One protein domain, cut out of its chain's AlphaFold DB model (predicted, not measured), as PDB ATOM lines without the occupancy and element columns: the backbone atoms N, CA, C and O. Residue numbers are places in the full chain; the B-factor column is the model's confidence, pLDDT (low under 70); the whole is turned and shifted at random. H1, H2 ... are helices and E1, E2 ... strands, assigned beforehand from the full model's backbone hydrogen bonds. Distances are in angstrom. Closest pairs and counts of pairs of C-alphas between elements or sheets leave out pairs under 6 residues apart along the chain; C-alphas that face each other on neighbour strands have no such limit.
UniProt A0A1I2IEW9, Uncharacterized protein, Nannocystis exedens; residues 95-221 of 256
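AT A GLANCE: This is residues 95 to 221 of the 256 residues of an uncharacterized protein of Nannocystis exedens (UniProt A0A1I2IEW9). A twisted sheet of five strands has helix H2 packed over one face and helix H1 over the other, three layers in all, while H3 packs on H2 and only grazes the sheet. Two long loops, residues 134 to 150 and 178 to 199, leave the same end of the sheet, after E3 and E4. The printed part has 127 residues, of mixed class, in the order H1 E1 E2 E3 H2 E4 H3 E5; the mixed sheet runs E3 E2 E1 E4 E5. It is compact, with a radius of gyration of the C-alphas of 13.6 A and spans of 40 by 30 by 28 A.

IN THESE COORDINATES: H1, residues 95 to 105, begins at C-alpha 95 (38.299, 60.802, -54.076) and is 15.3 A long. E1 is residues 110 to 116, 19.0 A; E2 119 to 124; E3 129 to 133. H2, residues 151 to 165, is 21.3 A long. E4 is residues 172 to 177, H3 200 to 208, and E5 215 to 219, ending at C-alpha 219 (39.704, 46.336, -57.645).

HOW THE PARTS SIT: H1 is on the sheet over E1 and E4, at a height of 8.0 A; its closest C-alphas to E1 are Gly 101 and Val 112, 5.3 A. E1, E2 and E3 form a meander, each strand the antiparallel neighbour of the one before, with two hairpins: N 112 and O 123 are 2.8 A apart, N 122 and O 130 2.9 A. H2, on the opposite face from H1, lies over E2 and E1 at a height of 9.2 A. E3, H2, E4 is a split strand-helix-strand unit, with E2 and E1 between its parallel strands, and a right-handed crossover. E4 is parallel to E1, with N 113 and O 174 2.8 A apart. H3 touches H2 at a steep tilt of 51 degrees, closest at the C-alphas of Ala 159 and Ala 208, 4.4 A. E4, H3, E5 is a strand-helix-strand unit, its strands parallel neighbours, also right-handed in its crossover; N 175 and O 216 are 2.8 A apart. In H1, H2 and H3 every O i to N i+4 pair is within hydrogen-bond range.

THE WHOLE: The C-alphas farthest apart, those of Gly 107 and Pro 145, are 40.0 A apart. The printed part has no cut; the links E3 to H2 and E4 to H3 are long. No printed residue has a pLDDT under 70.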
ATOM      1  N   ARG A  95      39.041  61.269 -55.259       94.00
ATOM      2  CA  ARG A  95      38.299  60.802 -54.076       94.00
ATOM      3  C   ARG A  95      37.178  59.816 -54.394       94.00
ATOM      4  O   ARG A  95      36.511  59.348 -53.475       94.00
ATOM      5  N   CYS A  96      36.977  59.441 -55.659       96.62
ATOM      6  CA  CYS A  96      35.960  58.448 -56.011       96.62
ATOM      7  C   CYS A  96      36.181  57.118 -55.265       96.62
ATOM      8  O   CYS A  96      35.251  56.597 -54.664       96.62
ATOM      9  N   ALA A  97      37.416  56.606 -55.213       96.38
ATOM     10  CA  ALA A  97      37.717  55.372 -54.480       96.38
ATOM     11  C   ALA A  97      37.500  55.512 -52.959       96.38
ATOM     12  O   ALA A  97      37.022  54.581 -52.315       96.38
ATOM     13  N   GLU A  98      37.779  56.688 -52.380       96.38
ATOM     14  CA  GLU A  98      37.468  56.976 -50.972       96.38
ATOM     15  C   GLU A  98      35.962  56.858 -50.705       96.38
ATOM     16  O   GLU A  98      35.554  56.134 -49.796       96.38
ATOM     17  N   ARG A  99      35.132  57.520 -51.525       96.69
ATOM     18  CA  ARG A  99      33.665  57.455 -51.409       96.69
ATOM     19  C   ARG A  99      33.146  56.030 -51.560       96.69
ATOM     20  O   ARG A  99      32.344  55.592 -50.740       96.69
ATOM     21  N   GLY A 100      33.636  55.300 -52.561       97.75
ATOM     22  CA  GLY A 100      33.252  53.908 -52.771       97.75
ATOM     23  C   GLY A 100      33.602  53.037 -51.570       97.75
ATOM     24  O   GLY A 100      32.760  52.296 -51.074       97.75
ATOM     25  N   GLY A 101      34.810  53.176 -51.026       97.81
ATOM     26  CA  GLY A 101      35.216  52.414 -49.848       97.81
ATOM     27  C   GLY A 101      34.408  52.739 -48.598       97.81
ATOM     28  O   GLY A 101      34.100  51.827 -47.833       97.81
ATOM     29  N   LEU A 102      34.019  54.001 -48.395       97.62
ATOM     30  CA  LEU A 102      33.129  54.378 -47.293       97.62
ATOM     31  C   LEU A 102      31.744  53.735 -47.434       97.62
ATOM     32  O   LEU A 102      31.199  53.246 -46.442       97.62
ATOM     33  N   ALA A 103      31.203  53.678 -48.653       97.06
ATOM     34  CA  ALA A 103      29.946  52.985 -48.923       97.06
ATOM     35  C   ALA A 103      30.057  51.479 -48.635       97.06
ATOM     36  O   ALA A 103      29.197  50.917 -47.959       97.06
ATOM     37  N   VAL A 104      31.164  50.844 -49.037       97.75
ATOM     38  CA  VAL A 104      31.440  49.424 -48.748       97.75
ATOM     39  C   VAL A 104      31.651  49.164 -47.250       97.75
ATOM     40  O   VAL A 104      31.239  48.120 -46.737       97.75
ATOM     41  N   LEU A 105      32.265  50.097 -46.513       96.38
ATOM     42  CA  LEU A 105      32.377  49.997 -45.054       96.38
ATOM     43  C   LEU A 105      31.003  50.016 -44.372       96.38
ATOM     44  O   LEU A 105      30.865  49.405 -43.310       96.38
ATOM     45  N   ALA A 106      30.006  50.679 -44.972       94.75
ATOM     46  CA  ALA A 106      28.632  50.763 -44.479       94.75
ATOM     47  C   ALA A 106      28.550  51.212 -43.006       94.75
ATOM     48  O   ALA A 106      27.821  50.641 -42.196       94.75
ATOM     49  N   GLY A 107      29.358  52.215 -42.640       91.62
ATOM     50  CA  GLY A 107      29.419  52.771 -41.284       91.62
ATOM     51  C   GLY A 107      30.239  51.962 -40.270       91.62
ATOM     52  O   GLY A 107      30.363  52.395 -39.125       91.62
ATOM     53  N   ALA A 108      30.830  50.824 -40.658       94.00
ATOM     54  CA  ALA A 108      31.749  50.087 -39.792       94.00
ATOM     55  C   ALA A 108      32.987  50.930 -39.449       94.00
ATOM     56  O   ALA A 108      33.506  51.675 -40.291       94.00
ATOM     57  N   ARG A 109      33.516  50.771 -38.230       95.31
ATOM     58  CA  ARG A 109      34.770  51.431 -37.841       95.31
ATOM     59  C   ARG A 109      35.924  50.740 -38.549       95.31
ATOM     60  O   ARG A 109      36.355  49.667 -38.141       95.31
ATOM     61  N   GLY A 110      36.418  51.333 -39.626       97.06
ATOM     62  CA  GLY A 110      37.363  50.644 -40.490       97.06
ATOM     63  C   GLY A 110      38.288  51.548 -41.276       97.06
ATOM     64  O   GLY A 110      38.314  52.766 -41.090       97.06
ATOM     65  N   LEU A 111      39.057  50.913 -42.155       98.44
ATOM     66  CA  LEU A 111      39.960  51.570 -43.090       98.44
ATOM     67  C   LEU A 111      39.512  51.294 -44.524       98.44
ATOM     68  O   LEU A 111      39.214  50.154 -44.872       98.44
ATOM     69  N   VAL A 112      39.536  52.323 -45.359       98.50
ATOM     70  CA  VAL A 112      39.558  52.210 -46.817       98.50
ATOM     71  C   VAL A 112      41.002  52.373 -47.256       98.50
ATOM     72  O   VAL A 112      41.640  53.370 -46.924       98.50
ATOM     73  N   VAL A 113      41.524  51.401 -47.988       98.50
ATOM     74  CA  VAL A 113      42.912  51.340 -48.440       98.50
ATOM     75  C   VAL A 113      42.907  51.292 -49.961       98.50
ATOM     76  O   VAL A 113      42.332  50.374 -50.529       98.50
ATOM     77  N   ASP A 114      43.543  52.259 -50.612       97.44
ATOM     78  CA  ASP A 114      43.745  52.323 -52.064       97.44
ATOM     79  C   ASP A 114      45.246  52.180 -52.343       97.44
ATOM     80  O   ASP A 114      46.034  53.112 -52.127       97.44
ATOM     81  N   LEU A 115      45.657  50.974 -52.751       96.00
ATOM     82  CA  LEU A 115      47.034  50.683 -53.140       96.00
ATOM     83  C   LEU A 115      47.225  51.002 -54.627       96.00
ATOM     84  O   LEU A 115      47.286  50.117 -55.476       96.00
ATOM     85  N   GLY A 116      47.348  52.287 -54.945       91.06
ATOM     86  CA  GLY A 116      47.669  52.735 -56.294       91.06
ATOM     87  C   GLY A 116      49.159  52.584 -56.610       91.06
ATOM     88  O   GLY A 116      50.016  52.699 -55.737       91.06
ATOM     89  N   GLN A 117      49.501  52.435 -57.890       88.38
ATOM     90  CA  GLN A 117      50.877  52.165 -58.333       88.38
ATOM     91  C   GLN A 117      51.942  53.150 -57.814       88.38
ATOM     92  O   GLN A 117      53.088  52.747 -57.621       88.38
ATOM     93  N   SER A 118      51.597  54.425 -57.611       89.19
ATOM     94  CA  SER A 118      52.531  55.471 -57.171       89.19
ATOM     95  C   SER A 118      52.429  55.820 -55.687       89.19
ATOM     96  O   SER A 118      53.358  56.418 -55.139       89.19
ATOM     97  N   ARG A 119      51.308  55.509 -55.029       93.88
ATOM     98  CA  ARG A 119      51.022  55.921 -53.650       93.88
ATOM     99  C   ARG A 119      50.074  54.934 -52.984       93.88
ATOM    100  O   ARG A 119      49.093  54.521 -53.592       93.88
ATOM    101  N   LEU A 120      50.314  54.675 -51.706       97.00
ATOM    102  CA  LEU A 120      49.332  54.081 -50.809       97.00
ATOM    103  C   LEU A 120      48.487  55.201 -50.206       97.00
ATOM    104  O   LEU A 120      49.041  56.117 -49.589       97.00
ATOM    105  N   LYS A 121      47.167  55.122 -50.353       97.50
ATOM    106  CA  LYS A 121      46.228  56.020 -49.678       97.50
ATOM    107  C   LYS A 121      45.389  55.234 -48.689       97.50
ATOM    108  O   LYS A 121      44.951  54.126 -48.986       97.50
ATOM    109  N   ILE A 122      45.160  55.815 -47.519       98.31
ATOM    110  CA  ILE A 122      44.300  55.227 -46.498       98.31
ATOM    111  C   ILE A 122      43.364  56.305 -45.971       98.31
ATOM    112  O   ILE A 122      43.809  57.398 -45.620       98.31
ATOM    113  N   LEU A 123      42.081  55.980 -45.891       97.69
ATOM    114  CA  LEU A 123      41.049  56.775 -45.244       97.69
ATOM    115  C   LEU A 123      40.482  55.960 -44.083       97.69
ATOM    116  O   LEU A 123      39.970  54.860 -44.279       97.69
ATOM    117  N   ALA A 124      40.568  56.490 -42.870       95.94
ATOM    118  CA  ALA A 124      39.837  55.928 -41.744       95.94
ATOM    119  C   ALA A 124      38.360  56.336 -41.826       95.94
ATOM    120  O   ALA A 124      38.033  57.422 -42.303       95.94
ATOM    121  N   GLY A 125      37.465  55.490 -41.310       90.00
ATOM    122  CA  GLY A 125      36.024  55.773 -41.265       90.00
ATOM    123  C   GLY A 125      35.651  57.040 -40.479       90.00
ATOM    124  O   GLY A 125      34.548  57.546 -40.633       90.00
ATOM    125  N   ASP A 126      36.575  57.582 -39.676       89.50
ATOM    126  CA  ASP A 126      36.441  58.863 -38.968       89.50
ATOM    127  C   ASP A 126      36.889  60.092 -39.792       89.50
ATOM    128  O   ASP A 126      36.866  61.216 -39.294       89.50
ATOM    129  N   GLY A 127      37.307  59.896 -41.047       91.75
ATOM    130  CA  GLY A 127      37.693  60.961 -41.974       91.75
ATOM    131  C   GLY A 127      39.188  61.294 -42.014       91.75
ATOM    132  O   GLY A 127      39.601  62.089 -42.867       91.75
ATOM    133  N   ARG A 128      40.025  60.709 -41.143       95.38
ATOM    134  CA  ARG A 128      41.486  60.906 -41.197       95.38
ATOM    135  C   ARG A 128      42.086  60.246 -42.437       95.38
ATOM    136  O   ARG A 128      41.682  59.154 -42.826       95.38
ATOM    137  N   ARG A 129      43.077  60.910 -43.040       96.25
ATOM    138  CA  ARG A 129      43.693  60.500 -44.308       96.25
ATOM    139  C   ARG A 129      45.202  60.368 -44.195       96.25
ATOM    140  O   ARG A 129      45.865  61.222 -43.611       96.25
ATOM    141  N   TRP A 130      45.731  59.345 -44.852       97.12
ATOM    142  CA  TRP A 130      47.155  59.117 -45.047       97.12
ATOM    143  C   TRP A 130      47.432  58.917 -46.530       97.12
ATOM    144  O   TRP A 130      46.657  58.284 -47.245       97.12
ATOM    145  N   SER A 131      48.553  59.460 -46.987       96.00
ATOM    146  CA  SER A 131      49.049  59.280 -48.345       96.00
ATOM    147  C   SER A 131      50.557  59.123 -48.267       96.00
ATOM    148  O   SER A 131      51.256  60.020 -47.791       96.00
ATOM    149  N   SER A 132      51.054  57.967 -48.687       97.00
ATOM    150  CA  SER A 132      52.473  57.634 -48.637       97.00
ATOM    151  C   SER A 132      52.959  57.325 -50.052       97.00
ATOM    152  O   SER A 132      52.374  56.465 -50.714       97.00
ATOM    153  N   PRO A 133      53.990  58.023 -50.562       96.25
ATOM    154  CA  PRO A 133      54.531  57.734 -51.882       96.25
ATOM    155  C   PRO A 133      55.245  56.381 -51.891       96.25
ATOM    156  O   PRO A 133      55.920  56.021 -50.927       96.25
ATOM    157  N   ARG A 134      55.109  55.645 -52.996       95.69
ATOM    158  CA  ARG A 134      55.910  54.450 -53.263       95.69
ATOM    159  C   ARG A 134      57.345  54.878 -53.552       95.69
ATOM    160  O   ARG A 134      57.583  55.658 -54.470       95.69
ATOM    161  N   ASP A 135      58.289  54.326 -52.805       96.44
ATOM    162  CA  ASP A 135      59.705  54.414 -53.145       96.44
ATOM    163  C   ASP A 135      60.019  53.388 -54.243       96.44
ATOM    164  O   ASP A 135      59.989  52.184 -53.997       96.44
ATOM    165  N   LEU A 136      60.291  53.861 -55.462       95.31
ATOM    166  CA  LEU A 136      60.587  52.998 -56.609       95.31
ATOM    167  C   LEU A 136      61.973  52.347 -56.541       95.31
ATOM    168  O   LEU A 136      62.192  51.359 -57.237       95.31
ATOM    169  N   ALA A 137      62.892  52.858 -55.714       95.94
ATOM    170  CA  ALA A 137      64.179  52.205 -55.490       95.94
ATOM    171  C   ALA A 137      64.019  50.971 -54.589       95.94
ATOM    172  O   ALA A 137      64.648  49.942 -54.829       95.94
ATOM    173  N   ALA A 138      63.150  51.052 -53.576       97.00
ATOM    174  CA  ALA A 138      62.877  49.947 -52.658       97.00
ATOM    175  C   ALA A 138      61.793  48.980 -53.171       97.00
ATOM    176  O   ALA A 138      61.863  47.775 -52.924       97.00
ATOM    177  N   ILE A 139      60.779  49.504 -53.863       96.56
ATOM    178  CA  ILE A 139      59.624  48.771 -54.392       96.56
ATOM    179  C   ILE A 139      59.554  49.033 -55.907       96.56
ATOM    180  O   ILE A 139      58.737  49.845 -56.355       96.56
ATOM    181  N   PRO A 140      60.401  48.378 -56.719       94.06
ATOM    182  CA  PRO A 140      60.460  48.615 -58.160       94.06
ATOM    183  C   PRO A 140      59.171  48.175 -58.857       94.06
ATOM    184  O   PRO A 140      58.427  47.345 -58.331       94.06
ATOM    185  N   ILE A 141      58.892  48.741 -60.035       90.94
ATOM    186  CA  ILE A 141      57.826  48.241 -60.916       90.94
ATOM    187  C   ILE A 141      58.249  46.856 -61.400       90.94
ATOM    188  O   ILE A 141      59.296  46.720 -62.033       90.94
ATOM    189  N   SER A 142      57.450  45.842 -61.087       88.50
ATOM    190  CA  SER A 142      57.789  44.464 -61.428       88.50
ATOM    191  C   SER A 142      57.700  44.209 -62.926       88.50
ATOM    192  O   SER A 142      56.765  44.648 -63.602       88.50
ATOM    193  N   THR A 143      58.681  43.469 -63.431       81.56
ATOM    194  CA  THR A 143      58.642  42.855 -64.755       81.56
ATOM    195  C   THR A 143      57.739  41.621 -64.734       81.56
ATOM    196  O   THR A 143      57.278  41.168 -63.682       81.56
ATOM    197  N   ARG A 144      57.450  41.082 -65.921       79.56
ATOM    198  CA  ARG A 144      56.767  39.797 -66.086       79.56
ATOM    199  C   ARG A 144      57.743  38.835 -66.780       79.56
ATOM    200  O   ARG A 144      58.198  39.177 -67.872       79.56
ATOM    201  N   PRO A 145      58.081  37.673 -66.186       81.88
ATOM    202  CA  PRO A 145      57.614  37.149 -64.892       81.88
ATOM    203  C   PRO A 145      58.133  37.950 -63.685       81.88
ATOM    204  O   PRO A 145      59.151  38.627 -63.779       81.88
ATOM    205  N   VAL A 146      57.424  37.853 -62.554       88.44
ATOM    206  CA  VAL A 146      57.771  38.553 -61.306       88.44
ATOM    207  C   VAL A 146      58.972  37.881 -60.641       88.44
ATOM    208  O   VAL A 146      58.965  36.674 -60.416       88.44
ATOM    209  N   ASP A 147      59.989  38.667 -60.290       87.12
ATOM    210  CA  ASP A 147      61.241  38.209 -59.665       87.12
ATOM    211  C   ASP A 147      61.254  38.330 -58.126       87.12
ATOM    212  O   ASP A 147      62.195  37.895 -57.462       87.12
ATOM    213  N   GLY A 148      60.208  38.929 -57.545       88.88
ATOM    214  CA  GLY A 148      60.065  39.162 -56.106       88.88
ATOM    215  C   GLY A 148      60.903  40.326 -55.555       88.88
ATOM    216  O   GLY A 148      60.874  40.573 -54.342       88.88
ATOM    217  N   ALA A 149      61.625  41.070 -56.400       93.94
ATOM    218  CA  ALA A 149      62.453  42.191 -55.970       93.94
ATOM    219  C   ALA A 149      61.604  43.281 -55.292       93.94
ATOM    220  O   ALA A 149      60.627  43.785 -55.840       93.94
ATOM    221  N   GLY A 150      61.965  43.646 -54.058       96.06
ATOM    222  CA  GLY A 150      61.236  44.647 -53.269       96.06
ATOM    223  C   GLY A 150      59.978  44.138 -52.557       96.06
ATOM    224  O   GLY A 150      59.307  44.923 -51.885       96.06
ATOM    225  N   ARG A 151      59.660  42.835 -52.608       96.81
ATOM    226  CA  ARG A 151      58.485  42.258 -51.919       96.81
ATOM    227  C   ARG A 151      58.475  42.527 -50.413       96.81
ATOM    228  O   ARG A 151      57.452  42.923 -49.860       96.81
ATOM    229  N   ALA A 152      59.614  42.362 -49.742       97.88
ATOM    230  CA  ALA A 152      59.725  42.654 -48.310       97.88
ATOM    231  C   ALA A 152      59.503  44.148 -48.003       97.88
ATOM    232  O   ALA A 152      58.810  44.485 -47.043       97.88
ATOM    233  N   ALA A 153      60.037  45.038 -48.848       98.25
ATOM    234  CA  ALA A 153      59.846  46.481 -48.718       98.25
ATOM    235  C   ALA A 153      58.379  46.877 -48.936       98.25
ATOM    236  O   ALA A 153      57.849  47.686 -48.178       98.25
ATOM    237  N   LEU A 154      57.695  46.251 -49.900       98.25
ATOM    238  CA  LEU A 154      56.262  46.434 -50.119       98.25
ATOM    239  C   LEU A 154      55.445  46.042 -48.884       98.25
ATOM    240  O   LEU A 154      54.596  46.816 -48.445       98.25
ATOM    241  N   ILE A 155      55.721  44.870 -48.303       98.62
ATOM    242  CA  ILE A 155      55.027  44.414 -47.092       98.62
ATOM    243  C   ILE A 155      55.239  45.404 -45.950       98.62
ATOM    244  O   ILE A 155      54.273  45.810 -45.305       98.62
ATOM    245  N   ALA A 156      56.482  45.834 -45.724       98.56
ATOM    246  CA  ALA A 156      56.801  46.805 -44.684       98.56
ATOM    247  C   ALA A 156      56.092  48.152 -44.909       98.56
ATOM    248  O   ALA A 156      55.547  48.717 -43.961       98.56
ATOM    249  N   PHE A 157      56.062  48.632 -46.155       98.56
ATOM    250  CA  PHE A 157      55.418  49.880 -46.560       98.56
ATOM    251  C   PHE A 157      53.906  49.864 -46.311       98.56
ATOM    252  O   PHE A 157      53.390  50.741 -45.617       98.56
ATOM    253  N   VAL A 158      53.203  48.837 -46.801       98.62
ATOM    254  CA  VAL A 158      51.750  48.711 -46.599       98.62
ATOM    255  C   VAL A 158      51.430  48.506 -45.122       98.62
ATOM    256  O   VAL A 158      50.568  49.194 -44.576       98.62
ATOM    257  N   ALA A 159      52.165  47.629 -44.436       98.62
ATOM    258  CA  ALA A 159      51.941  47.366 -43.021       98.62
ATOM    259  C   ALA A 159      52.177  48.605 -42.141       98.62
ATOM    260  O   ALA A 159      51.445  48.820 -41.178       98.62
ATOM    261  N   ALA A 160      53.169  49.440 -42.464       98.31
ATOM    262  CA  ALA A 160      53.403  50.698 -41.761       98.31
ATOM    263  C   ALA A 160      52.233  51.675 -41.930       98.31
ATOM    264  O   ALA A 160      51.773  52.232 -40.932       98.31
ATOM    265  N   GLY A 161      51.713  51.827 -43.153       98.00
ATOM    266  CA  GLY A 161      50.525  52.644 -43.414       98.00
ATOM    267  C   GLY A 161      49.305  52.146 -42.638       98.00
ATOM    268  O   GLY A 161      48.649  52.924 -41.946       98.00
ATOM    269  N   LEU A 162      49.051  50.835 -42.677       98.38
ATOM    270  CA  LEU A 162      47.950  50.211 -41.942       98.38
ATOM    271  C   LEU A 162      48.064  50.436 -40.430       98.38
ATOM    272  O   LEU A 162      47.079  50.826 -39.811       98.38
ATOM    273  N   ARG A 163      49.247  50.250 -39.832       97.00
ATOM    274  CA  ARG A 163      49.463  50.493 -38.392       97.00
ATOM    275  C   ARG A 163      49.275  51.956 -38.005       97.00
ATOM    276  O   ARG A 163      48.732  52.228 -36.943       97.00
ATOM    277  N   ALA A 164      49.732  52.884 -38.843       95.75
ATOM    278  CA  ALA A 164      49.590  54.314 -38.579       95.75
ATOM    279  C   ALA A 164      48.124  54.773 -38.649       95.75
ATOM    280  O   ALA A 164      47.721  55.668 -37.904       95.75
ATOM    281  N   ALA A 165      47.339  54.164 -39.540       96.56
ATOM    282  CA  ALA A 165      45.935  54.501 -39.737       96.56
ATOM    283  C   ALA A 165      44.993  53.773 -38.769       96.56
ATOM    284  O   ALA A 165      43.980  54.335 -38.344       96.56
ATOM    285  N   ALA A 166      45.313  52.528 -38.411       93.44
ATOM    286  CA  ALA A 166      44.488  51.710 -37.537       93.44
ATOM    287  C   ALA A 166      44.423  52.314 -36.126       93.44
ATOM    288  O   ALA A 166      45.408  52.364 -35.394       93.44
ATOM    289  N   GLY A 167      43.231  52.764 -35.734       84.88
ATOM    290  CA  GLY A 167      42.923  53.078 -34.341       84.88
ATOM    291  C   GLY A 167      42.578  51.823 -33.536       84.88
ATOM    292  O   GLY A 167      42.382  50.735 -34.084       84.88
ATOM    293  N   ALA A 168      42.434  51.991 -32.221       79.50
ATOM    294  CA  ALA A 168      41.842  50.959 -31.380       79.50
ATOM    295  C   ALA A 168      40.416  50.639 -31.872       79.50
ATOM    296  O   ALA A 168      39.587  51.538 -32.013       79.50
ATOM    297  N   GLY A 169      40.131  49.358 -32.126       86.81
ATOM    298  CA  GLY A 169      38.804  48.906 -32.554       86.81
ATOM    299  C   GLY A 169      38.535  48.988 -34.059       86.81
ATOM    300  O   GLY A 169      37.391  49.207 -34.439       86.81
ATOM    301  N   CYS A 170      39.554  48.818 -34.910       95.94
ATOM    302  CA  CYS A 170      39.341  48.565 -36.338       95.94
ATOM    303  C   CYS A 170      38.571  47.243 -36.534       95.94
ATOM    304  O   CYS A 170      39.072  46.167 -36.210       95.94
ATOM    305  N   GLU A 171      37.349  47.338 -37.044       96.75
ATOM    306  CA  GLU A 171      36.409  46.229 -37.246       96.75
ATOM    307  C   GLU A 171      36.452  45.673 -38.668       96.75
ATOM    308  O   GLU A 171      36.056  44.529 -38.895       96.75
ATOM    309  N   ARG A 172      36.879  46.485 -39.643       97.75
ATOM    310  CA  ARG A 172      36.859  46.115 -41.060       97.75
ATOM    311  C   ARG A 172      37.888  46.888 -41.873       97.75
ATOM    312  O   ARG A 172      38.150  48.060 -41.614       97.75
ATOM    313  N   ILE A 173      38.417  46.248 -42.905       98.56
ATOM    314  CA  ILE A 173      39.252  46.895 -43.919       98.56
ATOM    315  C   ILE A 173      38.604  46.680 -45.285       98.56
ATOM    316  O   ILE A 173      38.172  45.575 -45.599       98.56
ATOM    317  N   VAL A 174      38.536  47.725 -46.099       98.62
ATOM    318  CA  VAL A 174      38.255  47.642 -47.535       98.62
ATOM    319  C   VAL A 174      39.560  47.951 -48.247       98.62
ATOM    320  O   VAL A 174      40.122  49.021 -48.039       98.62
ATOM    321  N   MET A 175      40.067  47.016 -49.040       98.62
ATOM    322  CA  MET A 175      41.356  47.136 -49.715       98.62
ATOM    323  C   MET A 175      41.170  47.056 -51.228       98.62
ATOM    324  O   MET A 175      40.897  45.986 -51.772       98.62
ATOM    325  N   ALA A 176      41.326  48.205 -51.881       97.75
ATOM    326  CA  ALA A 176      41.460  48.337 -53.320       97.75
ATOM    327  C   ALA A 176      42.871  47.946 -53.764       97.75
ATOM    328  O   ALA A 176      43.865  48.482 -53.260       97.75
ATOM    329  N   LEU A 177      42.942  47.015 -54.714       96.25
ATOM    330  CA  LEU A 177      44.181  46.513 -55.299       96.25
ATOM    331  C   LEU A 177      44.199  46.786 -56.810       96.25
ATOM    332  O   LEU A 177      43.159  46.662 -57.460       96.25
ATOM    333  N   PRO A 178      45.368  47.099 -57.396       92.50
ATOM    334  CA  PRO A 178      45.492  47.450 -58.806       92.50
ATOM    335  C   PRO A 178      45.715  46.189 -59.653       92.50
ATOM    336  O   PRO A 178      46.694  46.081 -60.395       92.50
ATOM    337  N   CYS A 179      44.874  45.178 -59.457       91.62
ATOM    338  CA  CYS A 179      44.939  43.903 -60.161       91.62
ATOM    339  C   CYS A 179      43.549  43.296 -60.318       91.62
ATOM    340  O   CYS A 179      42.614  43.660 -59.598       91.62
ATOM    341  N   GLU A 180      43.435  42.330 -61.226       90.81
ATOM    342  CA  GLU A 180      42.287  41.432 -61.263       90.81
ATOM    343  C   GLU A 180      42.154  40.703 -59.915       90.81
ATOM    344  O   GLU A 180      43.155  40.354 -59.274       90.81
ATOM    345  N   ILE A 181      40.912  40.485 -59.483       94.25
ATOM    346  CA  ILE A 181      40.597  39.683 -58.303       94.25
ATOM    347  C   ILE A 181      39.530  38.662 -58.685       94.25
ATOM    348  O   ILE A 181      38.380  39.012 -58.976       94.25
ATOM    349  N   ALA A 182      39.915  37.391 -58.656       92.69
ATOM    350  CA  ALA A 182      39.051  36.274 -58.989       92.69
ATOM    351  C   ALA A 182      37.866  36.152 -58.002       92.69
ATOM    352  O   ALA A 182      37.884  36.731 -56.908       92.69
ATOM    353  N   PRO A 183      36.792  35.412 -58.355       90.88
ATOM    354  CA  PRO A 183      35.628  35.235 -57.482       90.88
ATOM    355  C   PRO A 183      35.951  34.688 -56.082       90.88
ATOM    356  O   PRO A 183      35.269  35.047 -55.125       90.88
ATOM    357  N   ASP A 184      36.981  33.854 -55.961       92.31
ATOM    358  CA  ASP A 184      37.463  33.270 -54.703       92.31
ATOM    359  C   ASP A 184      38.407  34.199 -53.913       92.31
ATOM    360  O   ASP A 184      38.804  33.872 -52.797       92.31
ATOM    361  N   GLY A 185      38.733  35.374 -54.461       93.38
ATOM    362  CA  GLY A 185      39.658  36.337 -53.872       93.38
ATOM    363  C   GLY A 185      41.113  36.173 -54.312       93.38
ATOM    364  O   GLY A 185      41.943  36.968 -53.867       93.38
ATOM    365  N   ALA A 186      41.437  35.207 -55.180       94.75
ATOM    366  CA  ALA A 186      42.787  35.073 -55.715       94.75
ATOM    367  C   ALA A 186      43.177  36.316 -56.532       94.75
ATOM    368  O   ALA A 186      42.391  36.844 -57.322       94.75
ATOM    369  N   LEU A 187      44.403  36.792 -56.324       94.69
ATOM    370  CA  LEU A 187      44.906  38.010 -56.954       94.69
ATOM    371  C   LEU A 187      45.617  37.694 -58.266       94.69
ATOM    372  O   LEU A 187      46.415  36.759 -58.332       94.69
ATOM    373  N   GLY A 188      45.384  38.517 -59.283       91.56
ATOM    374  CA  GLY A 188      46.193  38.534 -60.496       91.56
ATOM    375  C   GLY A 188      47.558  39.201 -60.287       91.56
ATOM    376  O   GLY A 188      47.868  39.767 -59.233       91.56
ATOM    377  N   THR A 189      48.389  39.167 -61.329       88.69
ATOM    378  CA  THR A 189      49.651  39.923 -61.360       88.69
ATOM    379  C   THR A 189      49.404  41.414 -61.574       88.69
ATOM    380  O   THR A 189      48.473  41.793 -62.282       88.69
ATOM    381  N   CYS A 190      50.294  42.267 -61.072       89.25
ATOM    382  CA  CYS A 190      50.280  43.700 -61.367       89.25
ATOM    383  C   CYS A 190      51.698  44.290 -61.371       89.25
ATOM    384  O   CYS A 190      52.676  43.573 -61.554       89.25
ATOM    385  N   SER A 191      51.814  45.609 -61.197       88.56
ATOM    386  CA  SER A 191      53.092  46.335 -61.150       88.56
ATOM    387  C   SER A 191      53.862  46.178 -59.827       88.56
ATOM    388  O   SER A 191      54.870  46.865 -59.617       88.56
ATOM    389  N   TYR A 192      53.385  45.329 -58.918       93.81
ATOM    390  CA  TYR A 192      54.006  45.043 -57.628       93.81
ATOM    391  C   TYR A 192      54.642  43.645 -57.588       93.81
ATOM    392  O   TYR A 192      54.208  42.755 -58.319       93.81
ATOM    393  N   PRO A 193      55.636  43.432 -56.702       93.50
ATOM    394  CA  PRO A 193      56.404  42.189 -56.609       93.50
ATOM    395  C   PRO A 193      55.656  41.047 -55.902       93.50
ATOM    396  O   PRO A 193      56.105  40.549 -54.868       93.50
ATOM    397  N   TRP A 194      54.520  40.627 -56.464       94.19
ATOM    398  CA  TRP A 194      53.840  39.373 -56.132       94.19
ATOM    399  C   TRP A 194      53.371  38.650 -57.404       94.19
ATOM    400  O   TRP A 194      52.938  39.280 -58.371       94.19
ATOM    401  N   GLY A 195      53.453  37.322 -57.409       92.19
ATOM    402  CA  GLY A 195      52.866  36.470 -58.439       92.19
ATOM    403  C   GLY A 195      51.357  36.276 -58.265       92.19
ATOM    404  O   GLY A 195      50.803  36.486 -57.184       92.19
ATOM    405  N   ALA A 196      50.682  35.850 -59.336       92.19
ATOM    406  CA  ALA A 196      49.263  35.510 -59.268       92.19
ATOM    407  C   ALA A 196      49.007  34.403 -58.228       92.19
ATOM    408  O   ALA A 196      49.760  33.431 -58.147       92.19
ATOM    409  N   GLY A 197      47.947  34.557 -57.435       92.56
ATOM    410  CA  GLY A 197      47.564  33.626 -56.371       92.56
ATOM    411  C   GLY A 197      48.413  33.699 -55.094       92.56
ATOM    412  O   GLY A 197      48.123  32.972 -54.146       92.56
ATOM    413  N   GLU A 198      49.436  34.559 -55.018       93.44
ATOM    414  CA  GLU A 198      50.202  34.724 -53.780       93.44
ATOM    415  C   GLU A 198      49.369  35.385 -52.660       93.44
ATOM    416  O   GLU A 198      48.681  36.381 -52.910       93.44
ATOM    417  N   PRO A 199      49.506  34.935 -51.395       94.75
ATOM    418  CA  PRO A 199      48.780  35.480 -50.241       94.75
ATOM    419  C   PRO A 199      49.424  36.777 -49.712       94.75
ATOM    420  O   PRO A 199      49.838  36.892 -48.552       94.75
ATOM    421  N   ILE A 200      49.626  37.761 -50.594       96.88
ATOM    422  CA  ILE A 200      50.343  39.000 -50.261       96.88
ATOM    423  C   ILE A 200      49.547  39.890 -49.292       96.88
ATOM    424  O   ILE A 200      50.136  40.557 -48.440       96.88
ATOM    425  N   VAL A 201      48.214  39.864 -49.362       97.94
ATOM    426  CA  VAL A 201      47.353  40.663 -48.477       97.94
ATOM    427  C   VAL A 201      47.407  40.128 -47.051       97.94
ATOM    428  O   VAL A 201      47.528  40.908 -46.106       97.94
ATOM    429  N   GLU A 202      47.395  38.811 -46.869       98.00
ATOM    430  CA  GLU A 202      47.607  38.183 -45.568       98.00
ATOM    431  C   GLU A 202      48.958  38.590 -44.986       98.00
ATOM    432  O   GLU A 202      49.034  38.903 -43.799       98.00
ATOM    433  N   ALA A 203      50.006  38.670 -45.813       98.25
ATOM    434  CA  ALA A 203      51.313  39.149 -45.376       98.25
ATOM    435  C   ALA A 203      51.276  40.624 -44.930       98.25
ATOM    436  O   ALA A 203      51.859  40.955 -43.894       98.25
ATOM    437  N   PHE A 204      50.559  41.500 -45.645       98.50
ATOM    438  CA  PHE A 204      50.351  42.896 -45.231       98.50
ATOM    439  C   PHE A 204      49.642  42.988 -43.879       98.50
ATOM    440  O   PHE A 204      50.108  43.685 -42.974       98.50
ATOM    441  N   LEU A 205      48.530  42.266 -43.729       98.44
ATOM    442  CA  LEU A 205      47.707  42.285 -42.521       98.44
ATOM    443  C   LEU A 205      48.439  41.667 -41.329       98.44
ATOM    444  O   LEU A 205      48.405  42.233 -40.237       98.44
ATOM    445  N   ALA A 206      49.136  40.545 -41.520       98.12
ATOM    446  CA  ALA A 206      49.929  39.904 -40.476       98.12
ATOM    447  C   ALA A 206      51.050  40.833 -39.991       98.12
ATOM    448  O   ALA A 206      51.169  41.070 -38.789       98.12
ATOM    449  N   ALA A 207      51.806  41.439 -40.911       98.44
ATOM    450  CA  ALA A 207      52.849  42.402 -40.563       98.44
ATOM    451  C   ALA A 207      52.284  43.660 -39.878       98.44
ATOM    452  O   ALA A 207      52.967  44.282 -39.061       98.44
ATOM    453  N   ALA A 208      51.040  44.045 -40.173       98.12
ATOM    454  CA  ALA A 208      50.357  45.155 -39.514       98.12
ATOM    455  C   ALA A 208      49.753  44.796 -38.141       98.12
ATOM    456  O   ALA A 208      49.306  45.697 -37.437       98.12
ATOM    457  N   GLY A 209      49.719  43.516 -37.750       97.50
ATOM    458  CA  GLY A 209      48.996  43.059 -36.555       97.50
ATOM    459  C   GLY A 209      47.469  43.047 -36.724       97.50
ATOM    460  O   GLY A 209      46.738  43.057 -35.740       97.50
ATOM    461  N   LEU A 210      46.978  43.027 -37.967       97.62
ATOM    462  CA  LEU A 210      45.560  43.119 -38.342       97.62
ATOM    463  C   LEU A 210      45.028  41.830 -38.988       97.62
ATOM    464  O   LEU A 210      43.957  41.839 -39.584       97.62
ATOM    465  N   GLY A 211      45.740  40.703 -38.873       96.81
ATOM    466  CA  GLY A 211      45.351  39.432 -39.511       96.81
ATOM    467  C   GLY A 211      43.969  38.895 -39.098       96.81
ATOM    468  O   GLY A 211      43.331  38.166 -39.859       96.81
ATOM    469  N   ALA A 212      43.482  39.282 -37.914       96.44
ATOM    470  CA  ALA A 212      42.151  38.923 -37.425       96.44
ATOM    471  C   ALA A 212      41.032  39.848 -37.938       96.44
ATOM    472  O   ALA A 212      39.862  39.479 -37.855       96.44
ATOM    473  N   VAL A 213      41.365  41.027 -38.477       97.62
ATOM    474  CA  VAL A 213      40.370  41.987 -38.966       97.62
ATOM    475  C   VAL A 213      39.775  41.468 -40.283       97.62
ATOM    476  O   VAL A 213      40.523  41.088 -41.189       97.62
ATOM    477  N   PRO A 214      38.439  41.397 -40.414       97.88
ATOM    478  CA  PRO A 214      37.789  41.109 -41.686       97.88
ATOM    479  C   PRO A 214      38.189  42.122 -42.765       97.88
ATOM    480  O   PRO A 214      38.029  43.329 -42.576       97.88
ATOM    481  N   THR A 215      38.652  41.624 -43.909       98.44
ATOM    482  CA  THR A 215      39.115  42.464 -45.019       98.44
ATOM    483  C   THR A 215      38.361  42.119 -46.294       98.44
ATOM    484  O   THR A 215      38.325  40.966 -46.724       98.44
ATOM    485  N   LEU A 216      37.763  43.144 -46.892       98.38
ATOM    486  CA  LEU A 216      37.073  43.095 -48.168       98.38
ATOM    487  C   LEU A 216      38.023  43.551 -49.274       98.38
ATOM    488  O   LEU A 216      38.557  44.656 -49.209       98.38
ATOM    489  N   LEU A 217      38.228  42.709 -50.279       98.38
ATOM    490  CA  LEU A 217      39.083  42.994 -51.427       98.38
ATOM    491  C   LEU A 217      38.247  43.527 -52.582       98.38
ATOM    492  O   LEU A 217      37.211  42.951 -52.914       98.38
ATOM    493  N   VAL A 218      38.711  44.591 -53.222       97.94
ATOM    494  CA  VAL A 218      38.049  45.229 -54.363       97.94
ATOM    495  C   VAL A 218      39.110  45.660 -55.385       97.94
ATOM    496  O   VAL A 218      40.257  45.881 -55.006       97.94
ATOM    497  N   ASN A 219      38.791  45.725 -56.678       96.25
ATOM    498  CA  ASN A 219      39.704  46.336 -57.645       96.25
ATOM    499  C   ASN A 219      39.625  47.864 -57.491       96.25
ATOM    500  O   ASN A 219      38.585  48.408 -57.114       96.25
ATOM    501  N   ASP A 220      40.713  48.574 -57.761       95.31
ATOM    502  CA  ASP A 220      40.764  50.033 -57.645       95.31
ATOM    503  C   ASP A 220      39.779  50.761 -58.582       95.31
ATOM    504  O   ASP A 220      39.102  51.704 -58.154       95.31
ATOM    505  N   ALA A 221      39.630  50.299 -59.826       96.19
ATOM    506  CA  ALA A 221      38.663  50.839 -60.779       96.19
ATOM    507  C   ALA A 221      37.217  50.592 -60.340       96.19
ATOM    508  O   ALA A 221      36.384  51.498 -60.413       96.19
TER     509      ALA A 221